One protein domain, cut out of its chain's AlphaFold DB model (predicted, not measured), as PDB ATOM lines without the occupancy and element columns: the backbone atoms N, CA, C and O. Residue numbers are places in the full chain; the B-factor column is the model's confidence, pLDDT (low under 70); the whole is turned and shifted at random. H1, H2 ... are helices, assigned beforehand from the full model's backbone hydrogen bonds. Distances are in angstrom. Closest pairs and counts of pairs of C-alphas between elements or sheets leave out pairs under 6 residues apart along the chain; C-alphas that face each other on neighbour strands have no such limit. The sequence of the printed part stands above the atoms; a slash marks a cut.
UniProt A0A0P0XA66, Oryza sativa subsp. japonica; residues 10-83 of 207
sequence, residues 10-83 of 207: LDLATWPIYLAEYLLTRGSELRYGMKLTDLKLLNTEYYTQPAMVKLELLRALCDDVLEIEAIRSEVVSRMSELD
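What this domain is: This is residues 10 to 83 of the 207 residues of a protein of Oryza sativa subsp. japonica (UniProt A0A0P0XA66). This is a loose, elongated string of helices with few contacts, in which H3 runs through the middle, H1 stands near it, and H4 turns off its last end to make a V. A long loop, residues 27 to 44, folds back from the end of H1 to short H2, which comes close to the first turn of H1, while residues 76 to 83 of H4 stick out free at the other end. The printed part has 74 residues with four named helices, H1, H2, H3 and H4 in that order, and no named strand; its class is all helix. The radius of gyration of the C-alphas is 14.2 A, and the C-alphas span 40 by 24 by 20 A.

How they stand to each other: Begin with H3, residues 51 to 65. H1, residues 15 to 26, is near H3, with 8 pairs of C-alphas within 10 A. At the other end of the tight link after H3, look for H4, residues 69 to 83: the two are close but not clearly touching, the closest C-alphas being those of Val 65 and Ile 71, 6.6 A apart. H3 and H4 run opposite ways at a steep tilt of 69 degrees, only just short of about perpendicular. H2, residues 45 to 48, is close to H1 but not clearly touching, with the C-alphas of Pro 16 and Tyr 46 closest at 6.1 A. H2 and H3 are only just apart, their closest C-alphas 8.1 A from each other. H4 is apart from H1 and from H2. In H1 and H4 every O i to N i+4 pair is within hydrogen-bond range, in H3 10 of 11 are, and H2 is too short for such a pair, though its one O i to N i+3 pair is within range.

Where its parts are: Find C-alpha 51 at (-17.820, -21.284, -32.448); from there H3 runs 20.9 A to C-alpha 65 at (-34.836, -24.613, -44.159). H4 is also 20.9 A long and ends at C-alpha 83, at (-23.016, -16.952, -60.695). H1 begins at C-alpha 15, at (-32.078, -16.032, -30.849), and runs 16.4 A to C-alpha 26. The four residues of H2 run from Glu 45 to Thr 48.

The domain as a whole: The two C-alphas farthest apart are those of Thr 37 and Glu 81, 41.7 A. The 66 residues without the free stretch span 35 by 28 by 22 A. The printed part has no cut; the link from H1 to H2, 18 residues, is long, and those from H2 to H3 and from H3 to H4 are tight. The mean pLDDT of the printed part is 76.9, and this predicted model is under 70 at residues 26 to 39, 41 to 44 and 82 to 83.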
ATOM      1  N   LEU A  10     -37.040 -12.008 -34.072       78.45
ATOM      2  CA  LEU A  10     -35.714 -12.585 -33.954       78.45
ATOM      3  C   LEU A  10     -34.683 -11.463 -33.818       78.45
ATOM      4  O   LEU A  10     -34.369 -10.761 -34.776       78.45
ATOM      5  N   ASP A  11     -34.138 -11.322 -32.620       81.38
ATOM      6  CA  ASP A  11     -33.054 -10.409 -32.310       81.38
ATOM      7  C   ASP A  11     -31.898 -11.179 -31.664       81.38
ATOM      8  O   ASP A  11     -31.962 -12.394 -31.437       81.38
ATOM      9  N   LEU A  12     -30.803 -10.467 -31.389       80.00
ATOM     10  CA  LEU A  12     -29.632 -11.067 -30.766       80.00
ATOM     11  C   LEU A  12     -29.993 -11.770 -29.463       80.00
ATOM     12  O   LEU A  12     -29.471 -12.856 -29.274       80.00
ATOM     13  N   ALA A  13     -30.870 -11.214 -28.621       78.60
ATOM     14  CA  ALA A  13     -31.230 -11.724 -27.298       78.60
ATOM     15  C   ALA A  13     -32.263 -12.862 -27.334       78.60
ATOM     16  O   ALA A  13     -32.225 -13.751 -26.480       78.60
ATOM     17  N   THR A  14     -33.178 -12.861 -28.302       83.66
ATOM     18  CA  THR A  14     -34.204 -13.897 -28.452       83.66
ATOM     19  C   THR A  14     -33.679 -15.112 -29.203       83.66
ATOM     20  O   THR A  14     -34.138 -16.224 -28.941       83.66
ATOM     21  N   TRP A  15     -32.666 -14.950 -30.059       85.08
ATOM     22  CA  TRP A  15     -32.078 -16.032 -30.849       85.08
ATOM     23  C   TRP A  15     -31.820 -17.341 -30.071       85.08
ATOM     24  O   TRP A  15     -32.289 -18.389 -30.525       85.08
ATOM     25  N   PRO A  16     -31.157 -17.340 -28.893       83.03
ATOM     26  CA  PRO A  16     -30.921 -18.571 -28.135       83.03
ATOM     27  C   PRO A  16     -32.209 -19.304 -27.731       83.03
ATOM     28  O   PRO A  16     -32.253 -20.535 -27.735       83.03
ATOM     29  N   ILE A  17     -33.273 -18.555 -27.424       80.75
ATOM     30  CA  ILE A  17     -34.584 -19.091 -27.032       80.75
ATOM     31  C   ILE A  17     -35.246 -19.772 -28.232       80.75
ATOM     32  O   ILE A  17     -35.678 -20.921 -28.127       80.75
ATOM     33  N   TYR A  18     -35.255 -19.097 -29.384       81.20
ATOM     34  CA  TYR A  18     -35.808 -19.630 -30.633       81.20
ATOM     35  C   TYR A  18     -35.066 -20.897 -31.068       81.20
ATOM     36  O   TYR A  18     -35.683 -21.881 -31.475       81.20
ATOM     37  N   LEU A  19     -33.738 -20.909 -30.928       82.02
ATOM     38  CA  LEU A  19     -32.908 -22.065 -31.243       82.02
ATOM     39  C   LEU A  19     -33.196 -23.253 -30.314       82.02
ATOM     40  O   LEU A  19     -33.308 -24.385 -30.782       82.02
ATOM     41  N   ALA A  20     -33.349 -23.009 -29.010       79.42
ATOM     42  CA  ALA A  20     -33.707 -24.051 -28.052       79.42
ATOM     43  C   ALA A  20     -35.095 -24.650 -28.350       79.42
ATOM     44  O   ALA A  20     -35.245 -25.873 -28.360       79.42
ATOM     45  N   GLU A  21     -36.093 -23.813 -28.649       78.76
ATOM     46  CA  GLU A  21     -37.443 -24.253 -29.024       78.76
ATOM     47  C   GLU A  21     -37.452 -25.039 -30.344       78.76
ATOM     48  O   GLU A  21     -38.106 -26.082 -30.454       78.76
ATOM     49  N   TYR A  22     -36.675 -24.592 -31.332       78.88
ATOM     50  CA  TYR A  22     -36.492 -25.303 -32.594       78.88
ATOM     51  C   TYR A  22     -35.948 -26.720 -32.371       78.88
ATOM     52  O   TYR A  22     -36.534 -27.691 -32.856       78.88
ATOM     53  N   LEU A  23     -34.872 -26.861 -31.591       77.43
ATOM     54  CA  LEU A  23     -34.266 -28.166 -31.318       77.43
ATOM     55  C   LEU A  23     -35.197 -29.087 -30.520       77.43
ATOM     56  O   LEU A  23     -35.250 -30.285 -30.799       77.43
ATOM     57  N   LEU A  24     -35.960 -28.535 -29.567       76.37
ATOM     58  CA  LEU A  24     -36.999 -29.270 -28.838       76.37
ATOM     59  C   LEU A  24     -38.068 -29.823 -29.782       76.37
ATOM     60  O   LEU A  24     -38.478 -30.973 -29.650       76.37
ATOM     61  N   THR A  25     -38.513 -29.006 -30.735       74.14
ATOM     62  CA  THR A  25     -39.596 -29.362 -31.660       74.14
ATOM     63  C   THR A  25     -39.155 -30.407 -32.674       74.14
ATOM     64  O   THR A  25     -39.939 -31.273 -33.062       74.14
ATOM     65  N   ARG A  26     -37.907 -30.317 -33.133       69.04
ATOM     66  CA  ARG A  26     -37.406 -31.173 -34.200       69.04
ATOM     67  C   ARG A  26     -36.921 -32.537 -33.704       69.04
ATOM     68  O   ARG A  26     -36.864 -33.479 -34.489       69.04
ATOM     69  N   GLY A  27     -36.580 -32.667 -32.420       60.97
ATOM     70  CA  GLY A  27     -36.071 -33.925 -31.861       60.97
ATOM     71  C   GLY A  27     -34.797 -34.424 -32.553       60.97
ATOM     72  O   GLY A  27     -34.469 -35.605 -32.480       60.97
ATOM     73  N   SER A  28     -34.100 -33.538 -33.263       56.47
ATOM     74  CA  SER A  28     -32.972 -33.877 -34.114       56.47
ATOM     75  C   SER A  28     -31.735 -34.104 -33.262       56.47
ATOM     76  O   SER A  28     -31.214 -33.172 -32.647       56.47
ATOM     77  N   GLU A  29     -31.244 -35.342 -33.266       56.31
ATOM     78  CA  GLU A  29     -29.858 -35.632 -32.931       56.31
ATOM     79  C   GLU A  29     -28.979 -34.744 -33.821       56.31
ATOM     80  O   GLU A  29     -28.933 -34.915 -35.042       56.31
ATOM     81  N   LEU A  30     -28.300 -33.753 -33.233       60.66
ATOM     82  CA  LEU A  30     -27.196 -33.105 -33.933       60.66
ATOM     83  C   LEU A  30     -26.245 -34.215 -34.387       60.66
ATOM     84  O   LEU A  30     -26.005 -35.161 -33.632       60.66
ATOM     85  N   ARG A  31     -25.656 -34.090 -35.584       58.58
ATOM     86  CA  ARG A  31     -24.833 -35.143 -36.219       58.58
ATOM     87  C   ARG A  31     -23.579 -35.561 -35.418       58.58
ATOM     88  O   ARG A  31     -22.831 -36.422 -35.863       58.58
ATOM     89  N   TYR A  32     -23.381 -35.000 -34.225       57.47
ATOM     90  CA  TYR A  32     -22.322 -35.304 -33.264       57.47
ATOM     91  C   TYR A  32     -22.820 -35.841 -31.907       57.47
ATOM     92  O   TYR A  32     -22.061 -35.851 -30.942       57.47
ATOM     93  N   GLY A  33     -24.077 -36.288 -31.800       57.61
ATOM     94  CA  GLY A  33     -24.610 -36.884 -30.565       57.61
ATOM     95  C   GLY A  33     -24.779 -35.891 -29.411       57.61
ATOM     96  O   GLY A  33     -24.909 -36.295 -28.258       57.61
ATOM     97  N   MET A  34     -24.772 -34.592 -29.714       62.07
ATOM     98  CA  MET A  34     -24.978 -33.534 -28.730       62.07
ATOM     99  C   MET A  34     -26.445 -33.553 -28.314       62.07
ATOM    100  O   MET A  34     -27.326 -33.271 -29.130       62.07
ATOM    101  N   LYS A  35     -26.722 -33.912 -27.059       63.34
ATOM    102  CA  LYS A  35     -28.082 -33.832 -26.531       63.34
ATOM    103  C   LYS A  35     -28.402 -32.379 -26.225       63.34
ATOM    104  O   LYS A  35     -27.539 -31.611 -25.806       63.34
ATOM    105  N   LEU A  36     -29.673 -32.017 -26.363       63.55
ATOM    106  CA  LEU A  36     -30.166 -30.701 -25.959       63.55
ATOM    107  C   LEU A  36     -29.795 -30.362 -24.502       63.55
ATOM    108  O   LEU A  36     -29.561 -29.207 -24.182       63.55
ATOM    109  N   THR A  37     -29.691 -31.373 -23.635       62.99
ATOM    110  CA  THR A  37     -29.262 -31.223 -22.236       62.99
ATOM    111  C   THR A  37     -27.816 -30.761 -22.079       62.99
ATOM    112  O   THR A  37     -27.483 -30.149 -21.069       62.99
ATOM    113  N   ASP A  38     -26.962 -31.056 -23.058       66.29
ATOM    114  CA  ASP A  38     -25.542 -30.691 -23.046       66.29
ATOM    115  C   ASP A  38     -25.341 -29.299 -23.661       66.29
ATOM    116  O   ASP A  38     -24.417 -28.558 -23.317       66.29
ATOM    117  N   LEU A  39     -26.258 -28.923 -24.552       65.40
ATOM    118  CA  LEU A  39     -26.333 -27.623 -25.185       65.40
ATOM    119  C   LEU A  39     -26.995 -26.638 -24.217       65.40
ATOM    120  O   LEU A  39     -28.212 -26.471 -24.171       65.40
ATOM    121  N   LYS A  40     -26.163 -25.952 -23.437       71.00
ATOM    122  CA  LYS A  40     -26.546 -24.814 -22.596       71.00
ATOM    123  C   LYS A  40     -26.981 -23.614 -23.452       71.00
ATOM    124  O   LYS A  40     -26.237 -22.652 -23.624       71.00
ATOM    125  N   LEU A  41     -28.152 -23.711 -24.075       69.81
ATOM    126  CA  LEU A  41     -28.675 -22.729 -25.036       69.81
ATOM    127  C   LEU A  41     -29.524 -21.644 -24.378       69.81
ATOM    128  O   LEU A  41     -30.058 -20.783 -25.067       69.81
ATOM    129  N   LEU A  42     -29.674 -21.673 -23.055       67.63
ATOM    130  CA  LEU A  42     -30.504 -20.704 -22.361       67.63
ATOM    131  C   LEU A  42     -29.749 -19.383 -22.184       67.63
ATOM    132  O   LEU A  42     -28.640 -19.334 -21.646       67.63
ATOM    133  N   ASN A  43     -30.407 -18.297 -22.590       65.01
ATOM    134  CA  ASN A  43     -30.017 -16.922 -22.296       65.01
ATOM    135  C   ASN A  43     -28.577 -16.612 -22.758       65.01
ATOM    136  O   ASN A  43     -28.281 -16.594 -23.950       65.01
ATOM    137  N   THR A  44     -27.656 -16.400 -21.821       67.74
ATOM    138  CA  THR A  44     -26.271 -15.999 -22.069       67.74
ATOM    139  C   THR A  44     -25.333 -17.170 -22.335       67.74
ATOM    140  O   THR A  44     -24.248 -16.976 -22.886       67.74
ATOM    141  N   GLU A  45     -25.719 -18.391 -21.956       75.21
ATOM    142  CA  GLU A  45     -24.848 -19.560 -22.081       75.21
ATOM    143  C   GLU A  45     -24.592 -19.918 -23.551       75.21
ATOM    144  O   GLU A  45     -23.488 -20.354 -23.891       75.21
ATOM    145  N   TYR A  46     -25.540 -19.612 -24.446       81.38
ATOM    146  CA  TYR A  46     -25.351 -19.751 -25.889       81.38
ATOM    147  C   TYR A  46     -24.124 -18.978 -26.386       81.38
ATOM    148  O   TYR A  46     -23.309 -19.522 -27.132       81.38
ATOM    149  N   TYR A  47     -23.930 -17.726 -25.956       82.22
ATOM    150  CA  TYR A  47     -22.799 -16.927 -26.441       82.22
ATOM    151  C   TYR A  47     -21.462 -17.422 -25.901       82.22
ATOM    152  O   TYR A  47     -20.449 -17.214 -26.566       82.22
ATOM    153  N   THR A  48     -21.459 -18.141 -24.775       84.37
ATOM    154  CA  THR A  48     -20.258 -18.800 -24.238       84.37
ATOM    155  C   THR A  48     -19.898 -20.100 -24.963       84.37
ATOM    156  O   THR A  48     -18.802 -20.620 -24.764       84.37
ATOM    157  N   GLN A  49     -20.779 -20.622 -25.827       81.07
ATOM    158  CA  GLN A  49     -20.494 -21.835 -26.590       81.07
ATOM    159  C   GLN A  49     -19.354 -21.618 -27.599       81.07
ATOM    160  O   GLN A  49     -19.300 -20.563 -28.250       81.07
ATOM    161  N   PRO A  50     -18.484 -22.627 -27.802       85.40
ATOM    162  CA  PRO A  50     -17.474 -22.603 -28.851       85.40
ATOM    163  C   PRO A  50     -18.085 -22.330 -30.231       85.40
ATOM    164  O   PRO A  50     -19.173 -22.822 -30.546       85.40
ATOM    165  N   ALA A  51     -17.361 -21.610 -31.093       85.86
ATOM    166  CA  ALA A  51     -17.820 -21.284 -32.448       85.86
ATOM    167  C   ALA A  51     -18.231 -22.534 -33.247       85.86
ATOM    168  O   ALA A  51     -19.242 -22.513 -33.942       85.86
ATOM    169  N   MET A  52     -17.518 -23.654 -33.068       84.44
ATOM    170  CA  MET A  52     -17.854 -24.938 -33.696       84.44
ATOM    171  C   MET A  52     -19.277 -25.420 -33.369       84.44
ATOM    172  O   MET A  52     -19.956 -25.943 -34.245       84.44
ATOM    173  N   VAL A  53     -19.758 -25.204 -32.140       83.66
ATOM    174  CA  VAL A  53     -21.105 -25.612 -31.716       83.66
ATOM    175  C   VAL A  53     -22.154 -24.724 -32.375       83.66
ATOM    176  O   VAL A  53     -23.152 -25.217 -32.892       83.66
ATOM    177  N   LYS A  54     -21.912 -23.411 -32.406       86.06
ATOM    178  CA  LYS A  54     -22.815 -22.441 -33.043       86.06
ATOM    179  C   LYS A  54     -22.943 -22.693 -34.545       86.06
ATOM    180  O   LYS A  54     -24.052 -22.656 -35.069       86.06
ATOM    181  N   LEU A  55     -21.832 -22.996 -35.218       86.57
ATOM    182  CA  LEU A  55     -21.822 -23.349 -36.639       86.57
ATOM    183  C   LEU A  55     -22.563 -24.660 -36.911       86.57
ATOM    184  O   LEU A  55     -23.298 -24.749 -37.887       86.57
ATOM    185  N   GLU A  56     -22.417 -25.658 -36.038       84.95
ATOM    186  CA  GLU A  56     -23.150 -26.920 -36.153       84.95
ATOM    187  C   GLU A  56     -24.666 -26.714 -36.010       84.95
ATOM    188  O   GLU A  56     -25.446 -27.253 -36.794       84.95
ATOM    189  N   LEU A  57     -25.077 -25.883 -35.047       83.46
ATOM    190  CA  LEU A  57     -26.471 -25.496 -34.834       83.46
ATOM    191  C   LEU A  57     -27.046 -24.758 -36.045       83.46
ATOM    192  O   LEU A  57     -28.143 -25.079 -36.501       83.46
ATOM    193  N   LEU A  58     -26.288 -23.808 -36.597       86.47
ATOM    194  CA  LEU A  58     -26.684 -23.069 -37.791       86.47
ATOM    195  C   LEU A  58     -26.778 -23.987 -39.014       86.47
ATOM    196  O   LEU A  58     -27.744 -23.902 -39.762       86.47
ATOM    197  N   ARG A  59     -25.828 -24.912 -39.193       85.58
ATOM    198  CA  ARG A  59     -25.884 -25.913 -40.264       85.58
ATOM    199  C   ARG A  59     -27.146 -26.765 -40.163       85.58
ATOM    200  O   ARG A  59     -27.832 -26.941 -41.160       85.58
ATOM    201  N   ALA A  60     -27.473 -27.255 -38.968       82.70
ATOM    202  CA  ALA A  60     -28.670 -28.063 -38.744       82.70
ATOM    203  C   ALA A  60     -29.974 -27.288 -39.004       82.70
ATOM    204  O   ALA A  60     -30.961 -27.878 -39.432       82.70
ATOM    205  N   LEU A  61     -29.996 -25.980 -38.739       85.06
ATOM    206  CA  LEU A  61     -31.099 -25.097 -39.125       85.06
ATOM    207  C   LEU A  61     -31.182 -24.911 -40.643       85.06
ATOM    208  O   LEU A  61     -32.255 -25.049 -41.220       85.06
ATOM    209  N   CYS A  62     -30.058 -24.604 -41.292       85.40
ATOM    210  CA  CYS A  62     -30.015 -24.359 -42.731       85.40
ATOM    211  C   CYS A  62     -30.392 -25.600 -43.541       85.40
ATOM    212  O   CYS A  62     -31.154 -25.469 -44.493       85.40
ATOM    213  N   ASP A  63     -29.908 -26.785 -43.155       85.32
ATOM    214  CA  ASP A  63     -30.248 -28.048 -43.820       85.32
ATOM    215  C   ASP A  63     -31.780 -28.229 -43.909       85.32
ATOM    216  O   ASP A  63     -32.292 -28.623 -44.950       85.32
ATOM    217  N   ASP A  64     -32.525 -27.828 -42.879       81.48
ATOM    218  CA  ASP A  64     -33.989 -27.983 -42.808       81.48
ATOM    219  C   ASP A  64     -34.756 -26.962 -43.575       81.48
ATOM    220  O   ASP A  64     -35.749 -27.248 -44.240       81.48
ATOM    221  N   VAL A  65     -34.301 -25.731 -43.422       82.24
ATOM    222  CA  VAL A  65     -34.836 -24.613 -44.159       82.24
ATOM    223  C   VAL A  65     -34.686 -24.911 -45.657       82.24
ATOM    224  O   VAL A  65     -35.604 -24.635 -46.420       82.24
ATOM    225  N   LEU A  66     -33.601 -25.578 -46.067       83.14
ATOM    226  CA  LEU A  66     -33.372 -26.046 -47.436       83.14
ATOM    227  C   LEU A  66     -34.138 -27.328 -47.820       83.14
ATOM    228  O   LEU A  66     -34.262 -27.608 -49.014       83.14
ATOM    229  N   GLU A  67     -34.683 -28.097 -46.873       82.49
ATOM    230  CA  GLU A  67     -35.638 -29.177 -47.178       82.49
ATOM    231  C   GLU A  67     -37.009 -28.621 -47.604       82.49
ATOM    232  O   GLU A  67     -37.759 -29.289 -48.320       82.49
ATOM    233  N   ILE A  68     -37.335 -27.379 -47.232       83.24
ATOM    234  CA  ILE A  68     -38.561 -26.703 -47.663       83.24
ATOM    235  C   ILE A  68     -38.404 -26.256 -49.124       83.24
ATOM    236  O   ILE A  68     -37.672 -25.316 -49.430       83.24
ATOM    237  N   GLU A  69     -39.148 -26.894 -50.034       83.38
ATOM    238  CA  GLU A  69     -39.049 -26.692 -51.490       83.38
ATOM    239  C   GLU A  69     -39.156 -25.222 -51.926       83.38
ATOM    240  O   GLU A  69     -38.398 -24.779 -52.789       83.38
ATOM    241  N   ALA A  70     -40.049 -24.445 -51.303       83.62
ATOM    242  CA  ALA A  70     -40.210 -23.020 -51.596       83.62
ATOM    243  C   ALA A  70     -38.931 -22.222 -51.299       83.62
ATOM    244  O   ALA A  70     -38.506 -21.405 -52.111       83.62
ATOM    245  N   ILE A  71     -38.286 -22.501 -50.162       81.27
ATOM    246  CA  ILE A  71     -37.061 -21.811 -49.749       81.27
ATOM    247  C   ILE A  71     -35.887 -22.282 -50.600       81.27
ATOM    248  O   ILE A  71     -35.124 -21.466 -51.106       81.27
ATOM    249  N   ARG A  72     -35.777 -23.592 -50.834       86.83
ATOM    250  CA  ARG A  72     -34.771 -24.152 -51.738       86.83
ATOM    251  C   ARG A  72     -34.846 -23.530 -53.133       86.83
ATOM    252  O   ARG A  72     -33.809 -23.209 -53.703       86.83
ATOM    253  N   SER A  73     -36.050 -23.369 -53.678       85.23
ATOM    254  CA  SER A  73     -36.251 -22.793 -55.012       85.23
ATOM    255  C   SER A  73     -35.839 -21.323 -55.064       85.23
ATOM    256  O   SER A  73     -35.131 -20.929 -55.987       85.23
ATOM    257  N   GLU A  74     -36.202 -20.536 -54.047       85.50
ATOM    258  CA  GLU A  74     -35.779 -19.136 -53.910       85.50
ATOM    259  C   GLU A  74     -34.249 -19.015 -53.810       85.50
ATOM    260  O   GLU A  74     -33.635 -18.218 -54.519       85.50
ATOM    261  N   VAL A  75     -33.615 -19.851 -52.980       84.66
ATOM    262  CA  VAL A  75     -32.152 -19.880 -52.823       84.66
ATOM    263  C   VAL A  75     -31.471 -20.221 -54.148       84.66
ATOM    264  O   VAL A  75     -30.540 -19.528 -54.547       84.66
ATOM    265  N   VAL A  76     -31.954 -21.233 -54.874       86.88
ATOM    266  CA  VAL A  76     -31.414 -21.597 -56.196       86.88
ATOM    267  C   VAL A  76     -31.596 -20.461 -57.210       86.88
ATOM    268  O   VAL A  76     -30.662 -20.184 -57.965       86.88
ATOM    269  N   SER A  77     -32.749 -19.780 -57.214       84.93
ATOM    270  CA  SER A  77     -33.003 -18.635 -58.100       84.93
ATOM    271  C   SER A  77     -31.979 -17.523 -57.866       84.93
ATOM    272  O   SER A  77     -31.286 -17.127 -58.800       84.93
ATOM    273  N   ARG A  78     -31.788 -17.103 -56.609       83.27
ATOM    274  CA  ARG A  78     -30.821 -16.053 -56.249       83.27
ATOM    275  C   ARG A  78     -29.373 -16.459 -56.500       83.27
ATOM    276  O   ARG A  78     -28.572 -15.647 -56.944       83.27
ATOM    277  N   MET A  79     -29.014 -17.716 -56.239       79.63
ATOM    278  CA  MET A  79     -27.663 -18.209 -56.526       79.63
ATOM    279  C   MET A  79     -27.354 -18.186 -58.028       79.63
ATOM    280  O   MET A  79     -26.227 -17.886 -58.411       79.63
ATOM    281  N   SER A  80     -28.353 -18.447 -58.874       75.35
ATOM    282  CA  SER A  80     -28.209 -18.397 -60.335       75.35
ATOM    283  C   SER A  80     -27.969 -16.973 -60.852       75.35
ATOM    284  O   SER A  80     -27.281 -16.790 -61.853       75.35
ATOM    285  N   GLU A  81     -28.500 -15.960 -60.163       74.11
ATOM    286  CA  GLU A  81     -28.275 -14.543 -60.481       74.11
ATOM    287  C   GLU A  81     -26.860 -14.079 -60.099       74.11
ATOM    288  O   GLU A  81     -26.291 -13.216 -60.764       74.11
ATOM    289  N   LEU A  82     -26.265 -14.685 -59.065       65.39
ATOM    290  CA  LEU A  82     -24.927 -14.337 -58.576       65.39
ATOM    291  C   LEU A  82     -23.802 -15.004 -59.382       65.39
ATOM    292  O   LEU A  82     -22.760 -14.386 -59.590       65.39
ATOM    293  N   ASP A  83     -24.009 -16.228 -59.876       61.22
ATOM    294  CA  ASP A  83     -23.016 -16.952 -60.695       61.22
ATOM    295  C   ASP A  83     -23.030 -16.500 -62.176       61.22
ATOM    296  O   ASP A  83     -22.143 -16.823 -62.966       61.22
TER     297      ASP A  83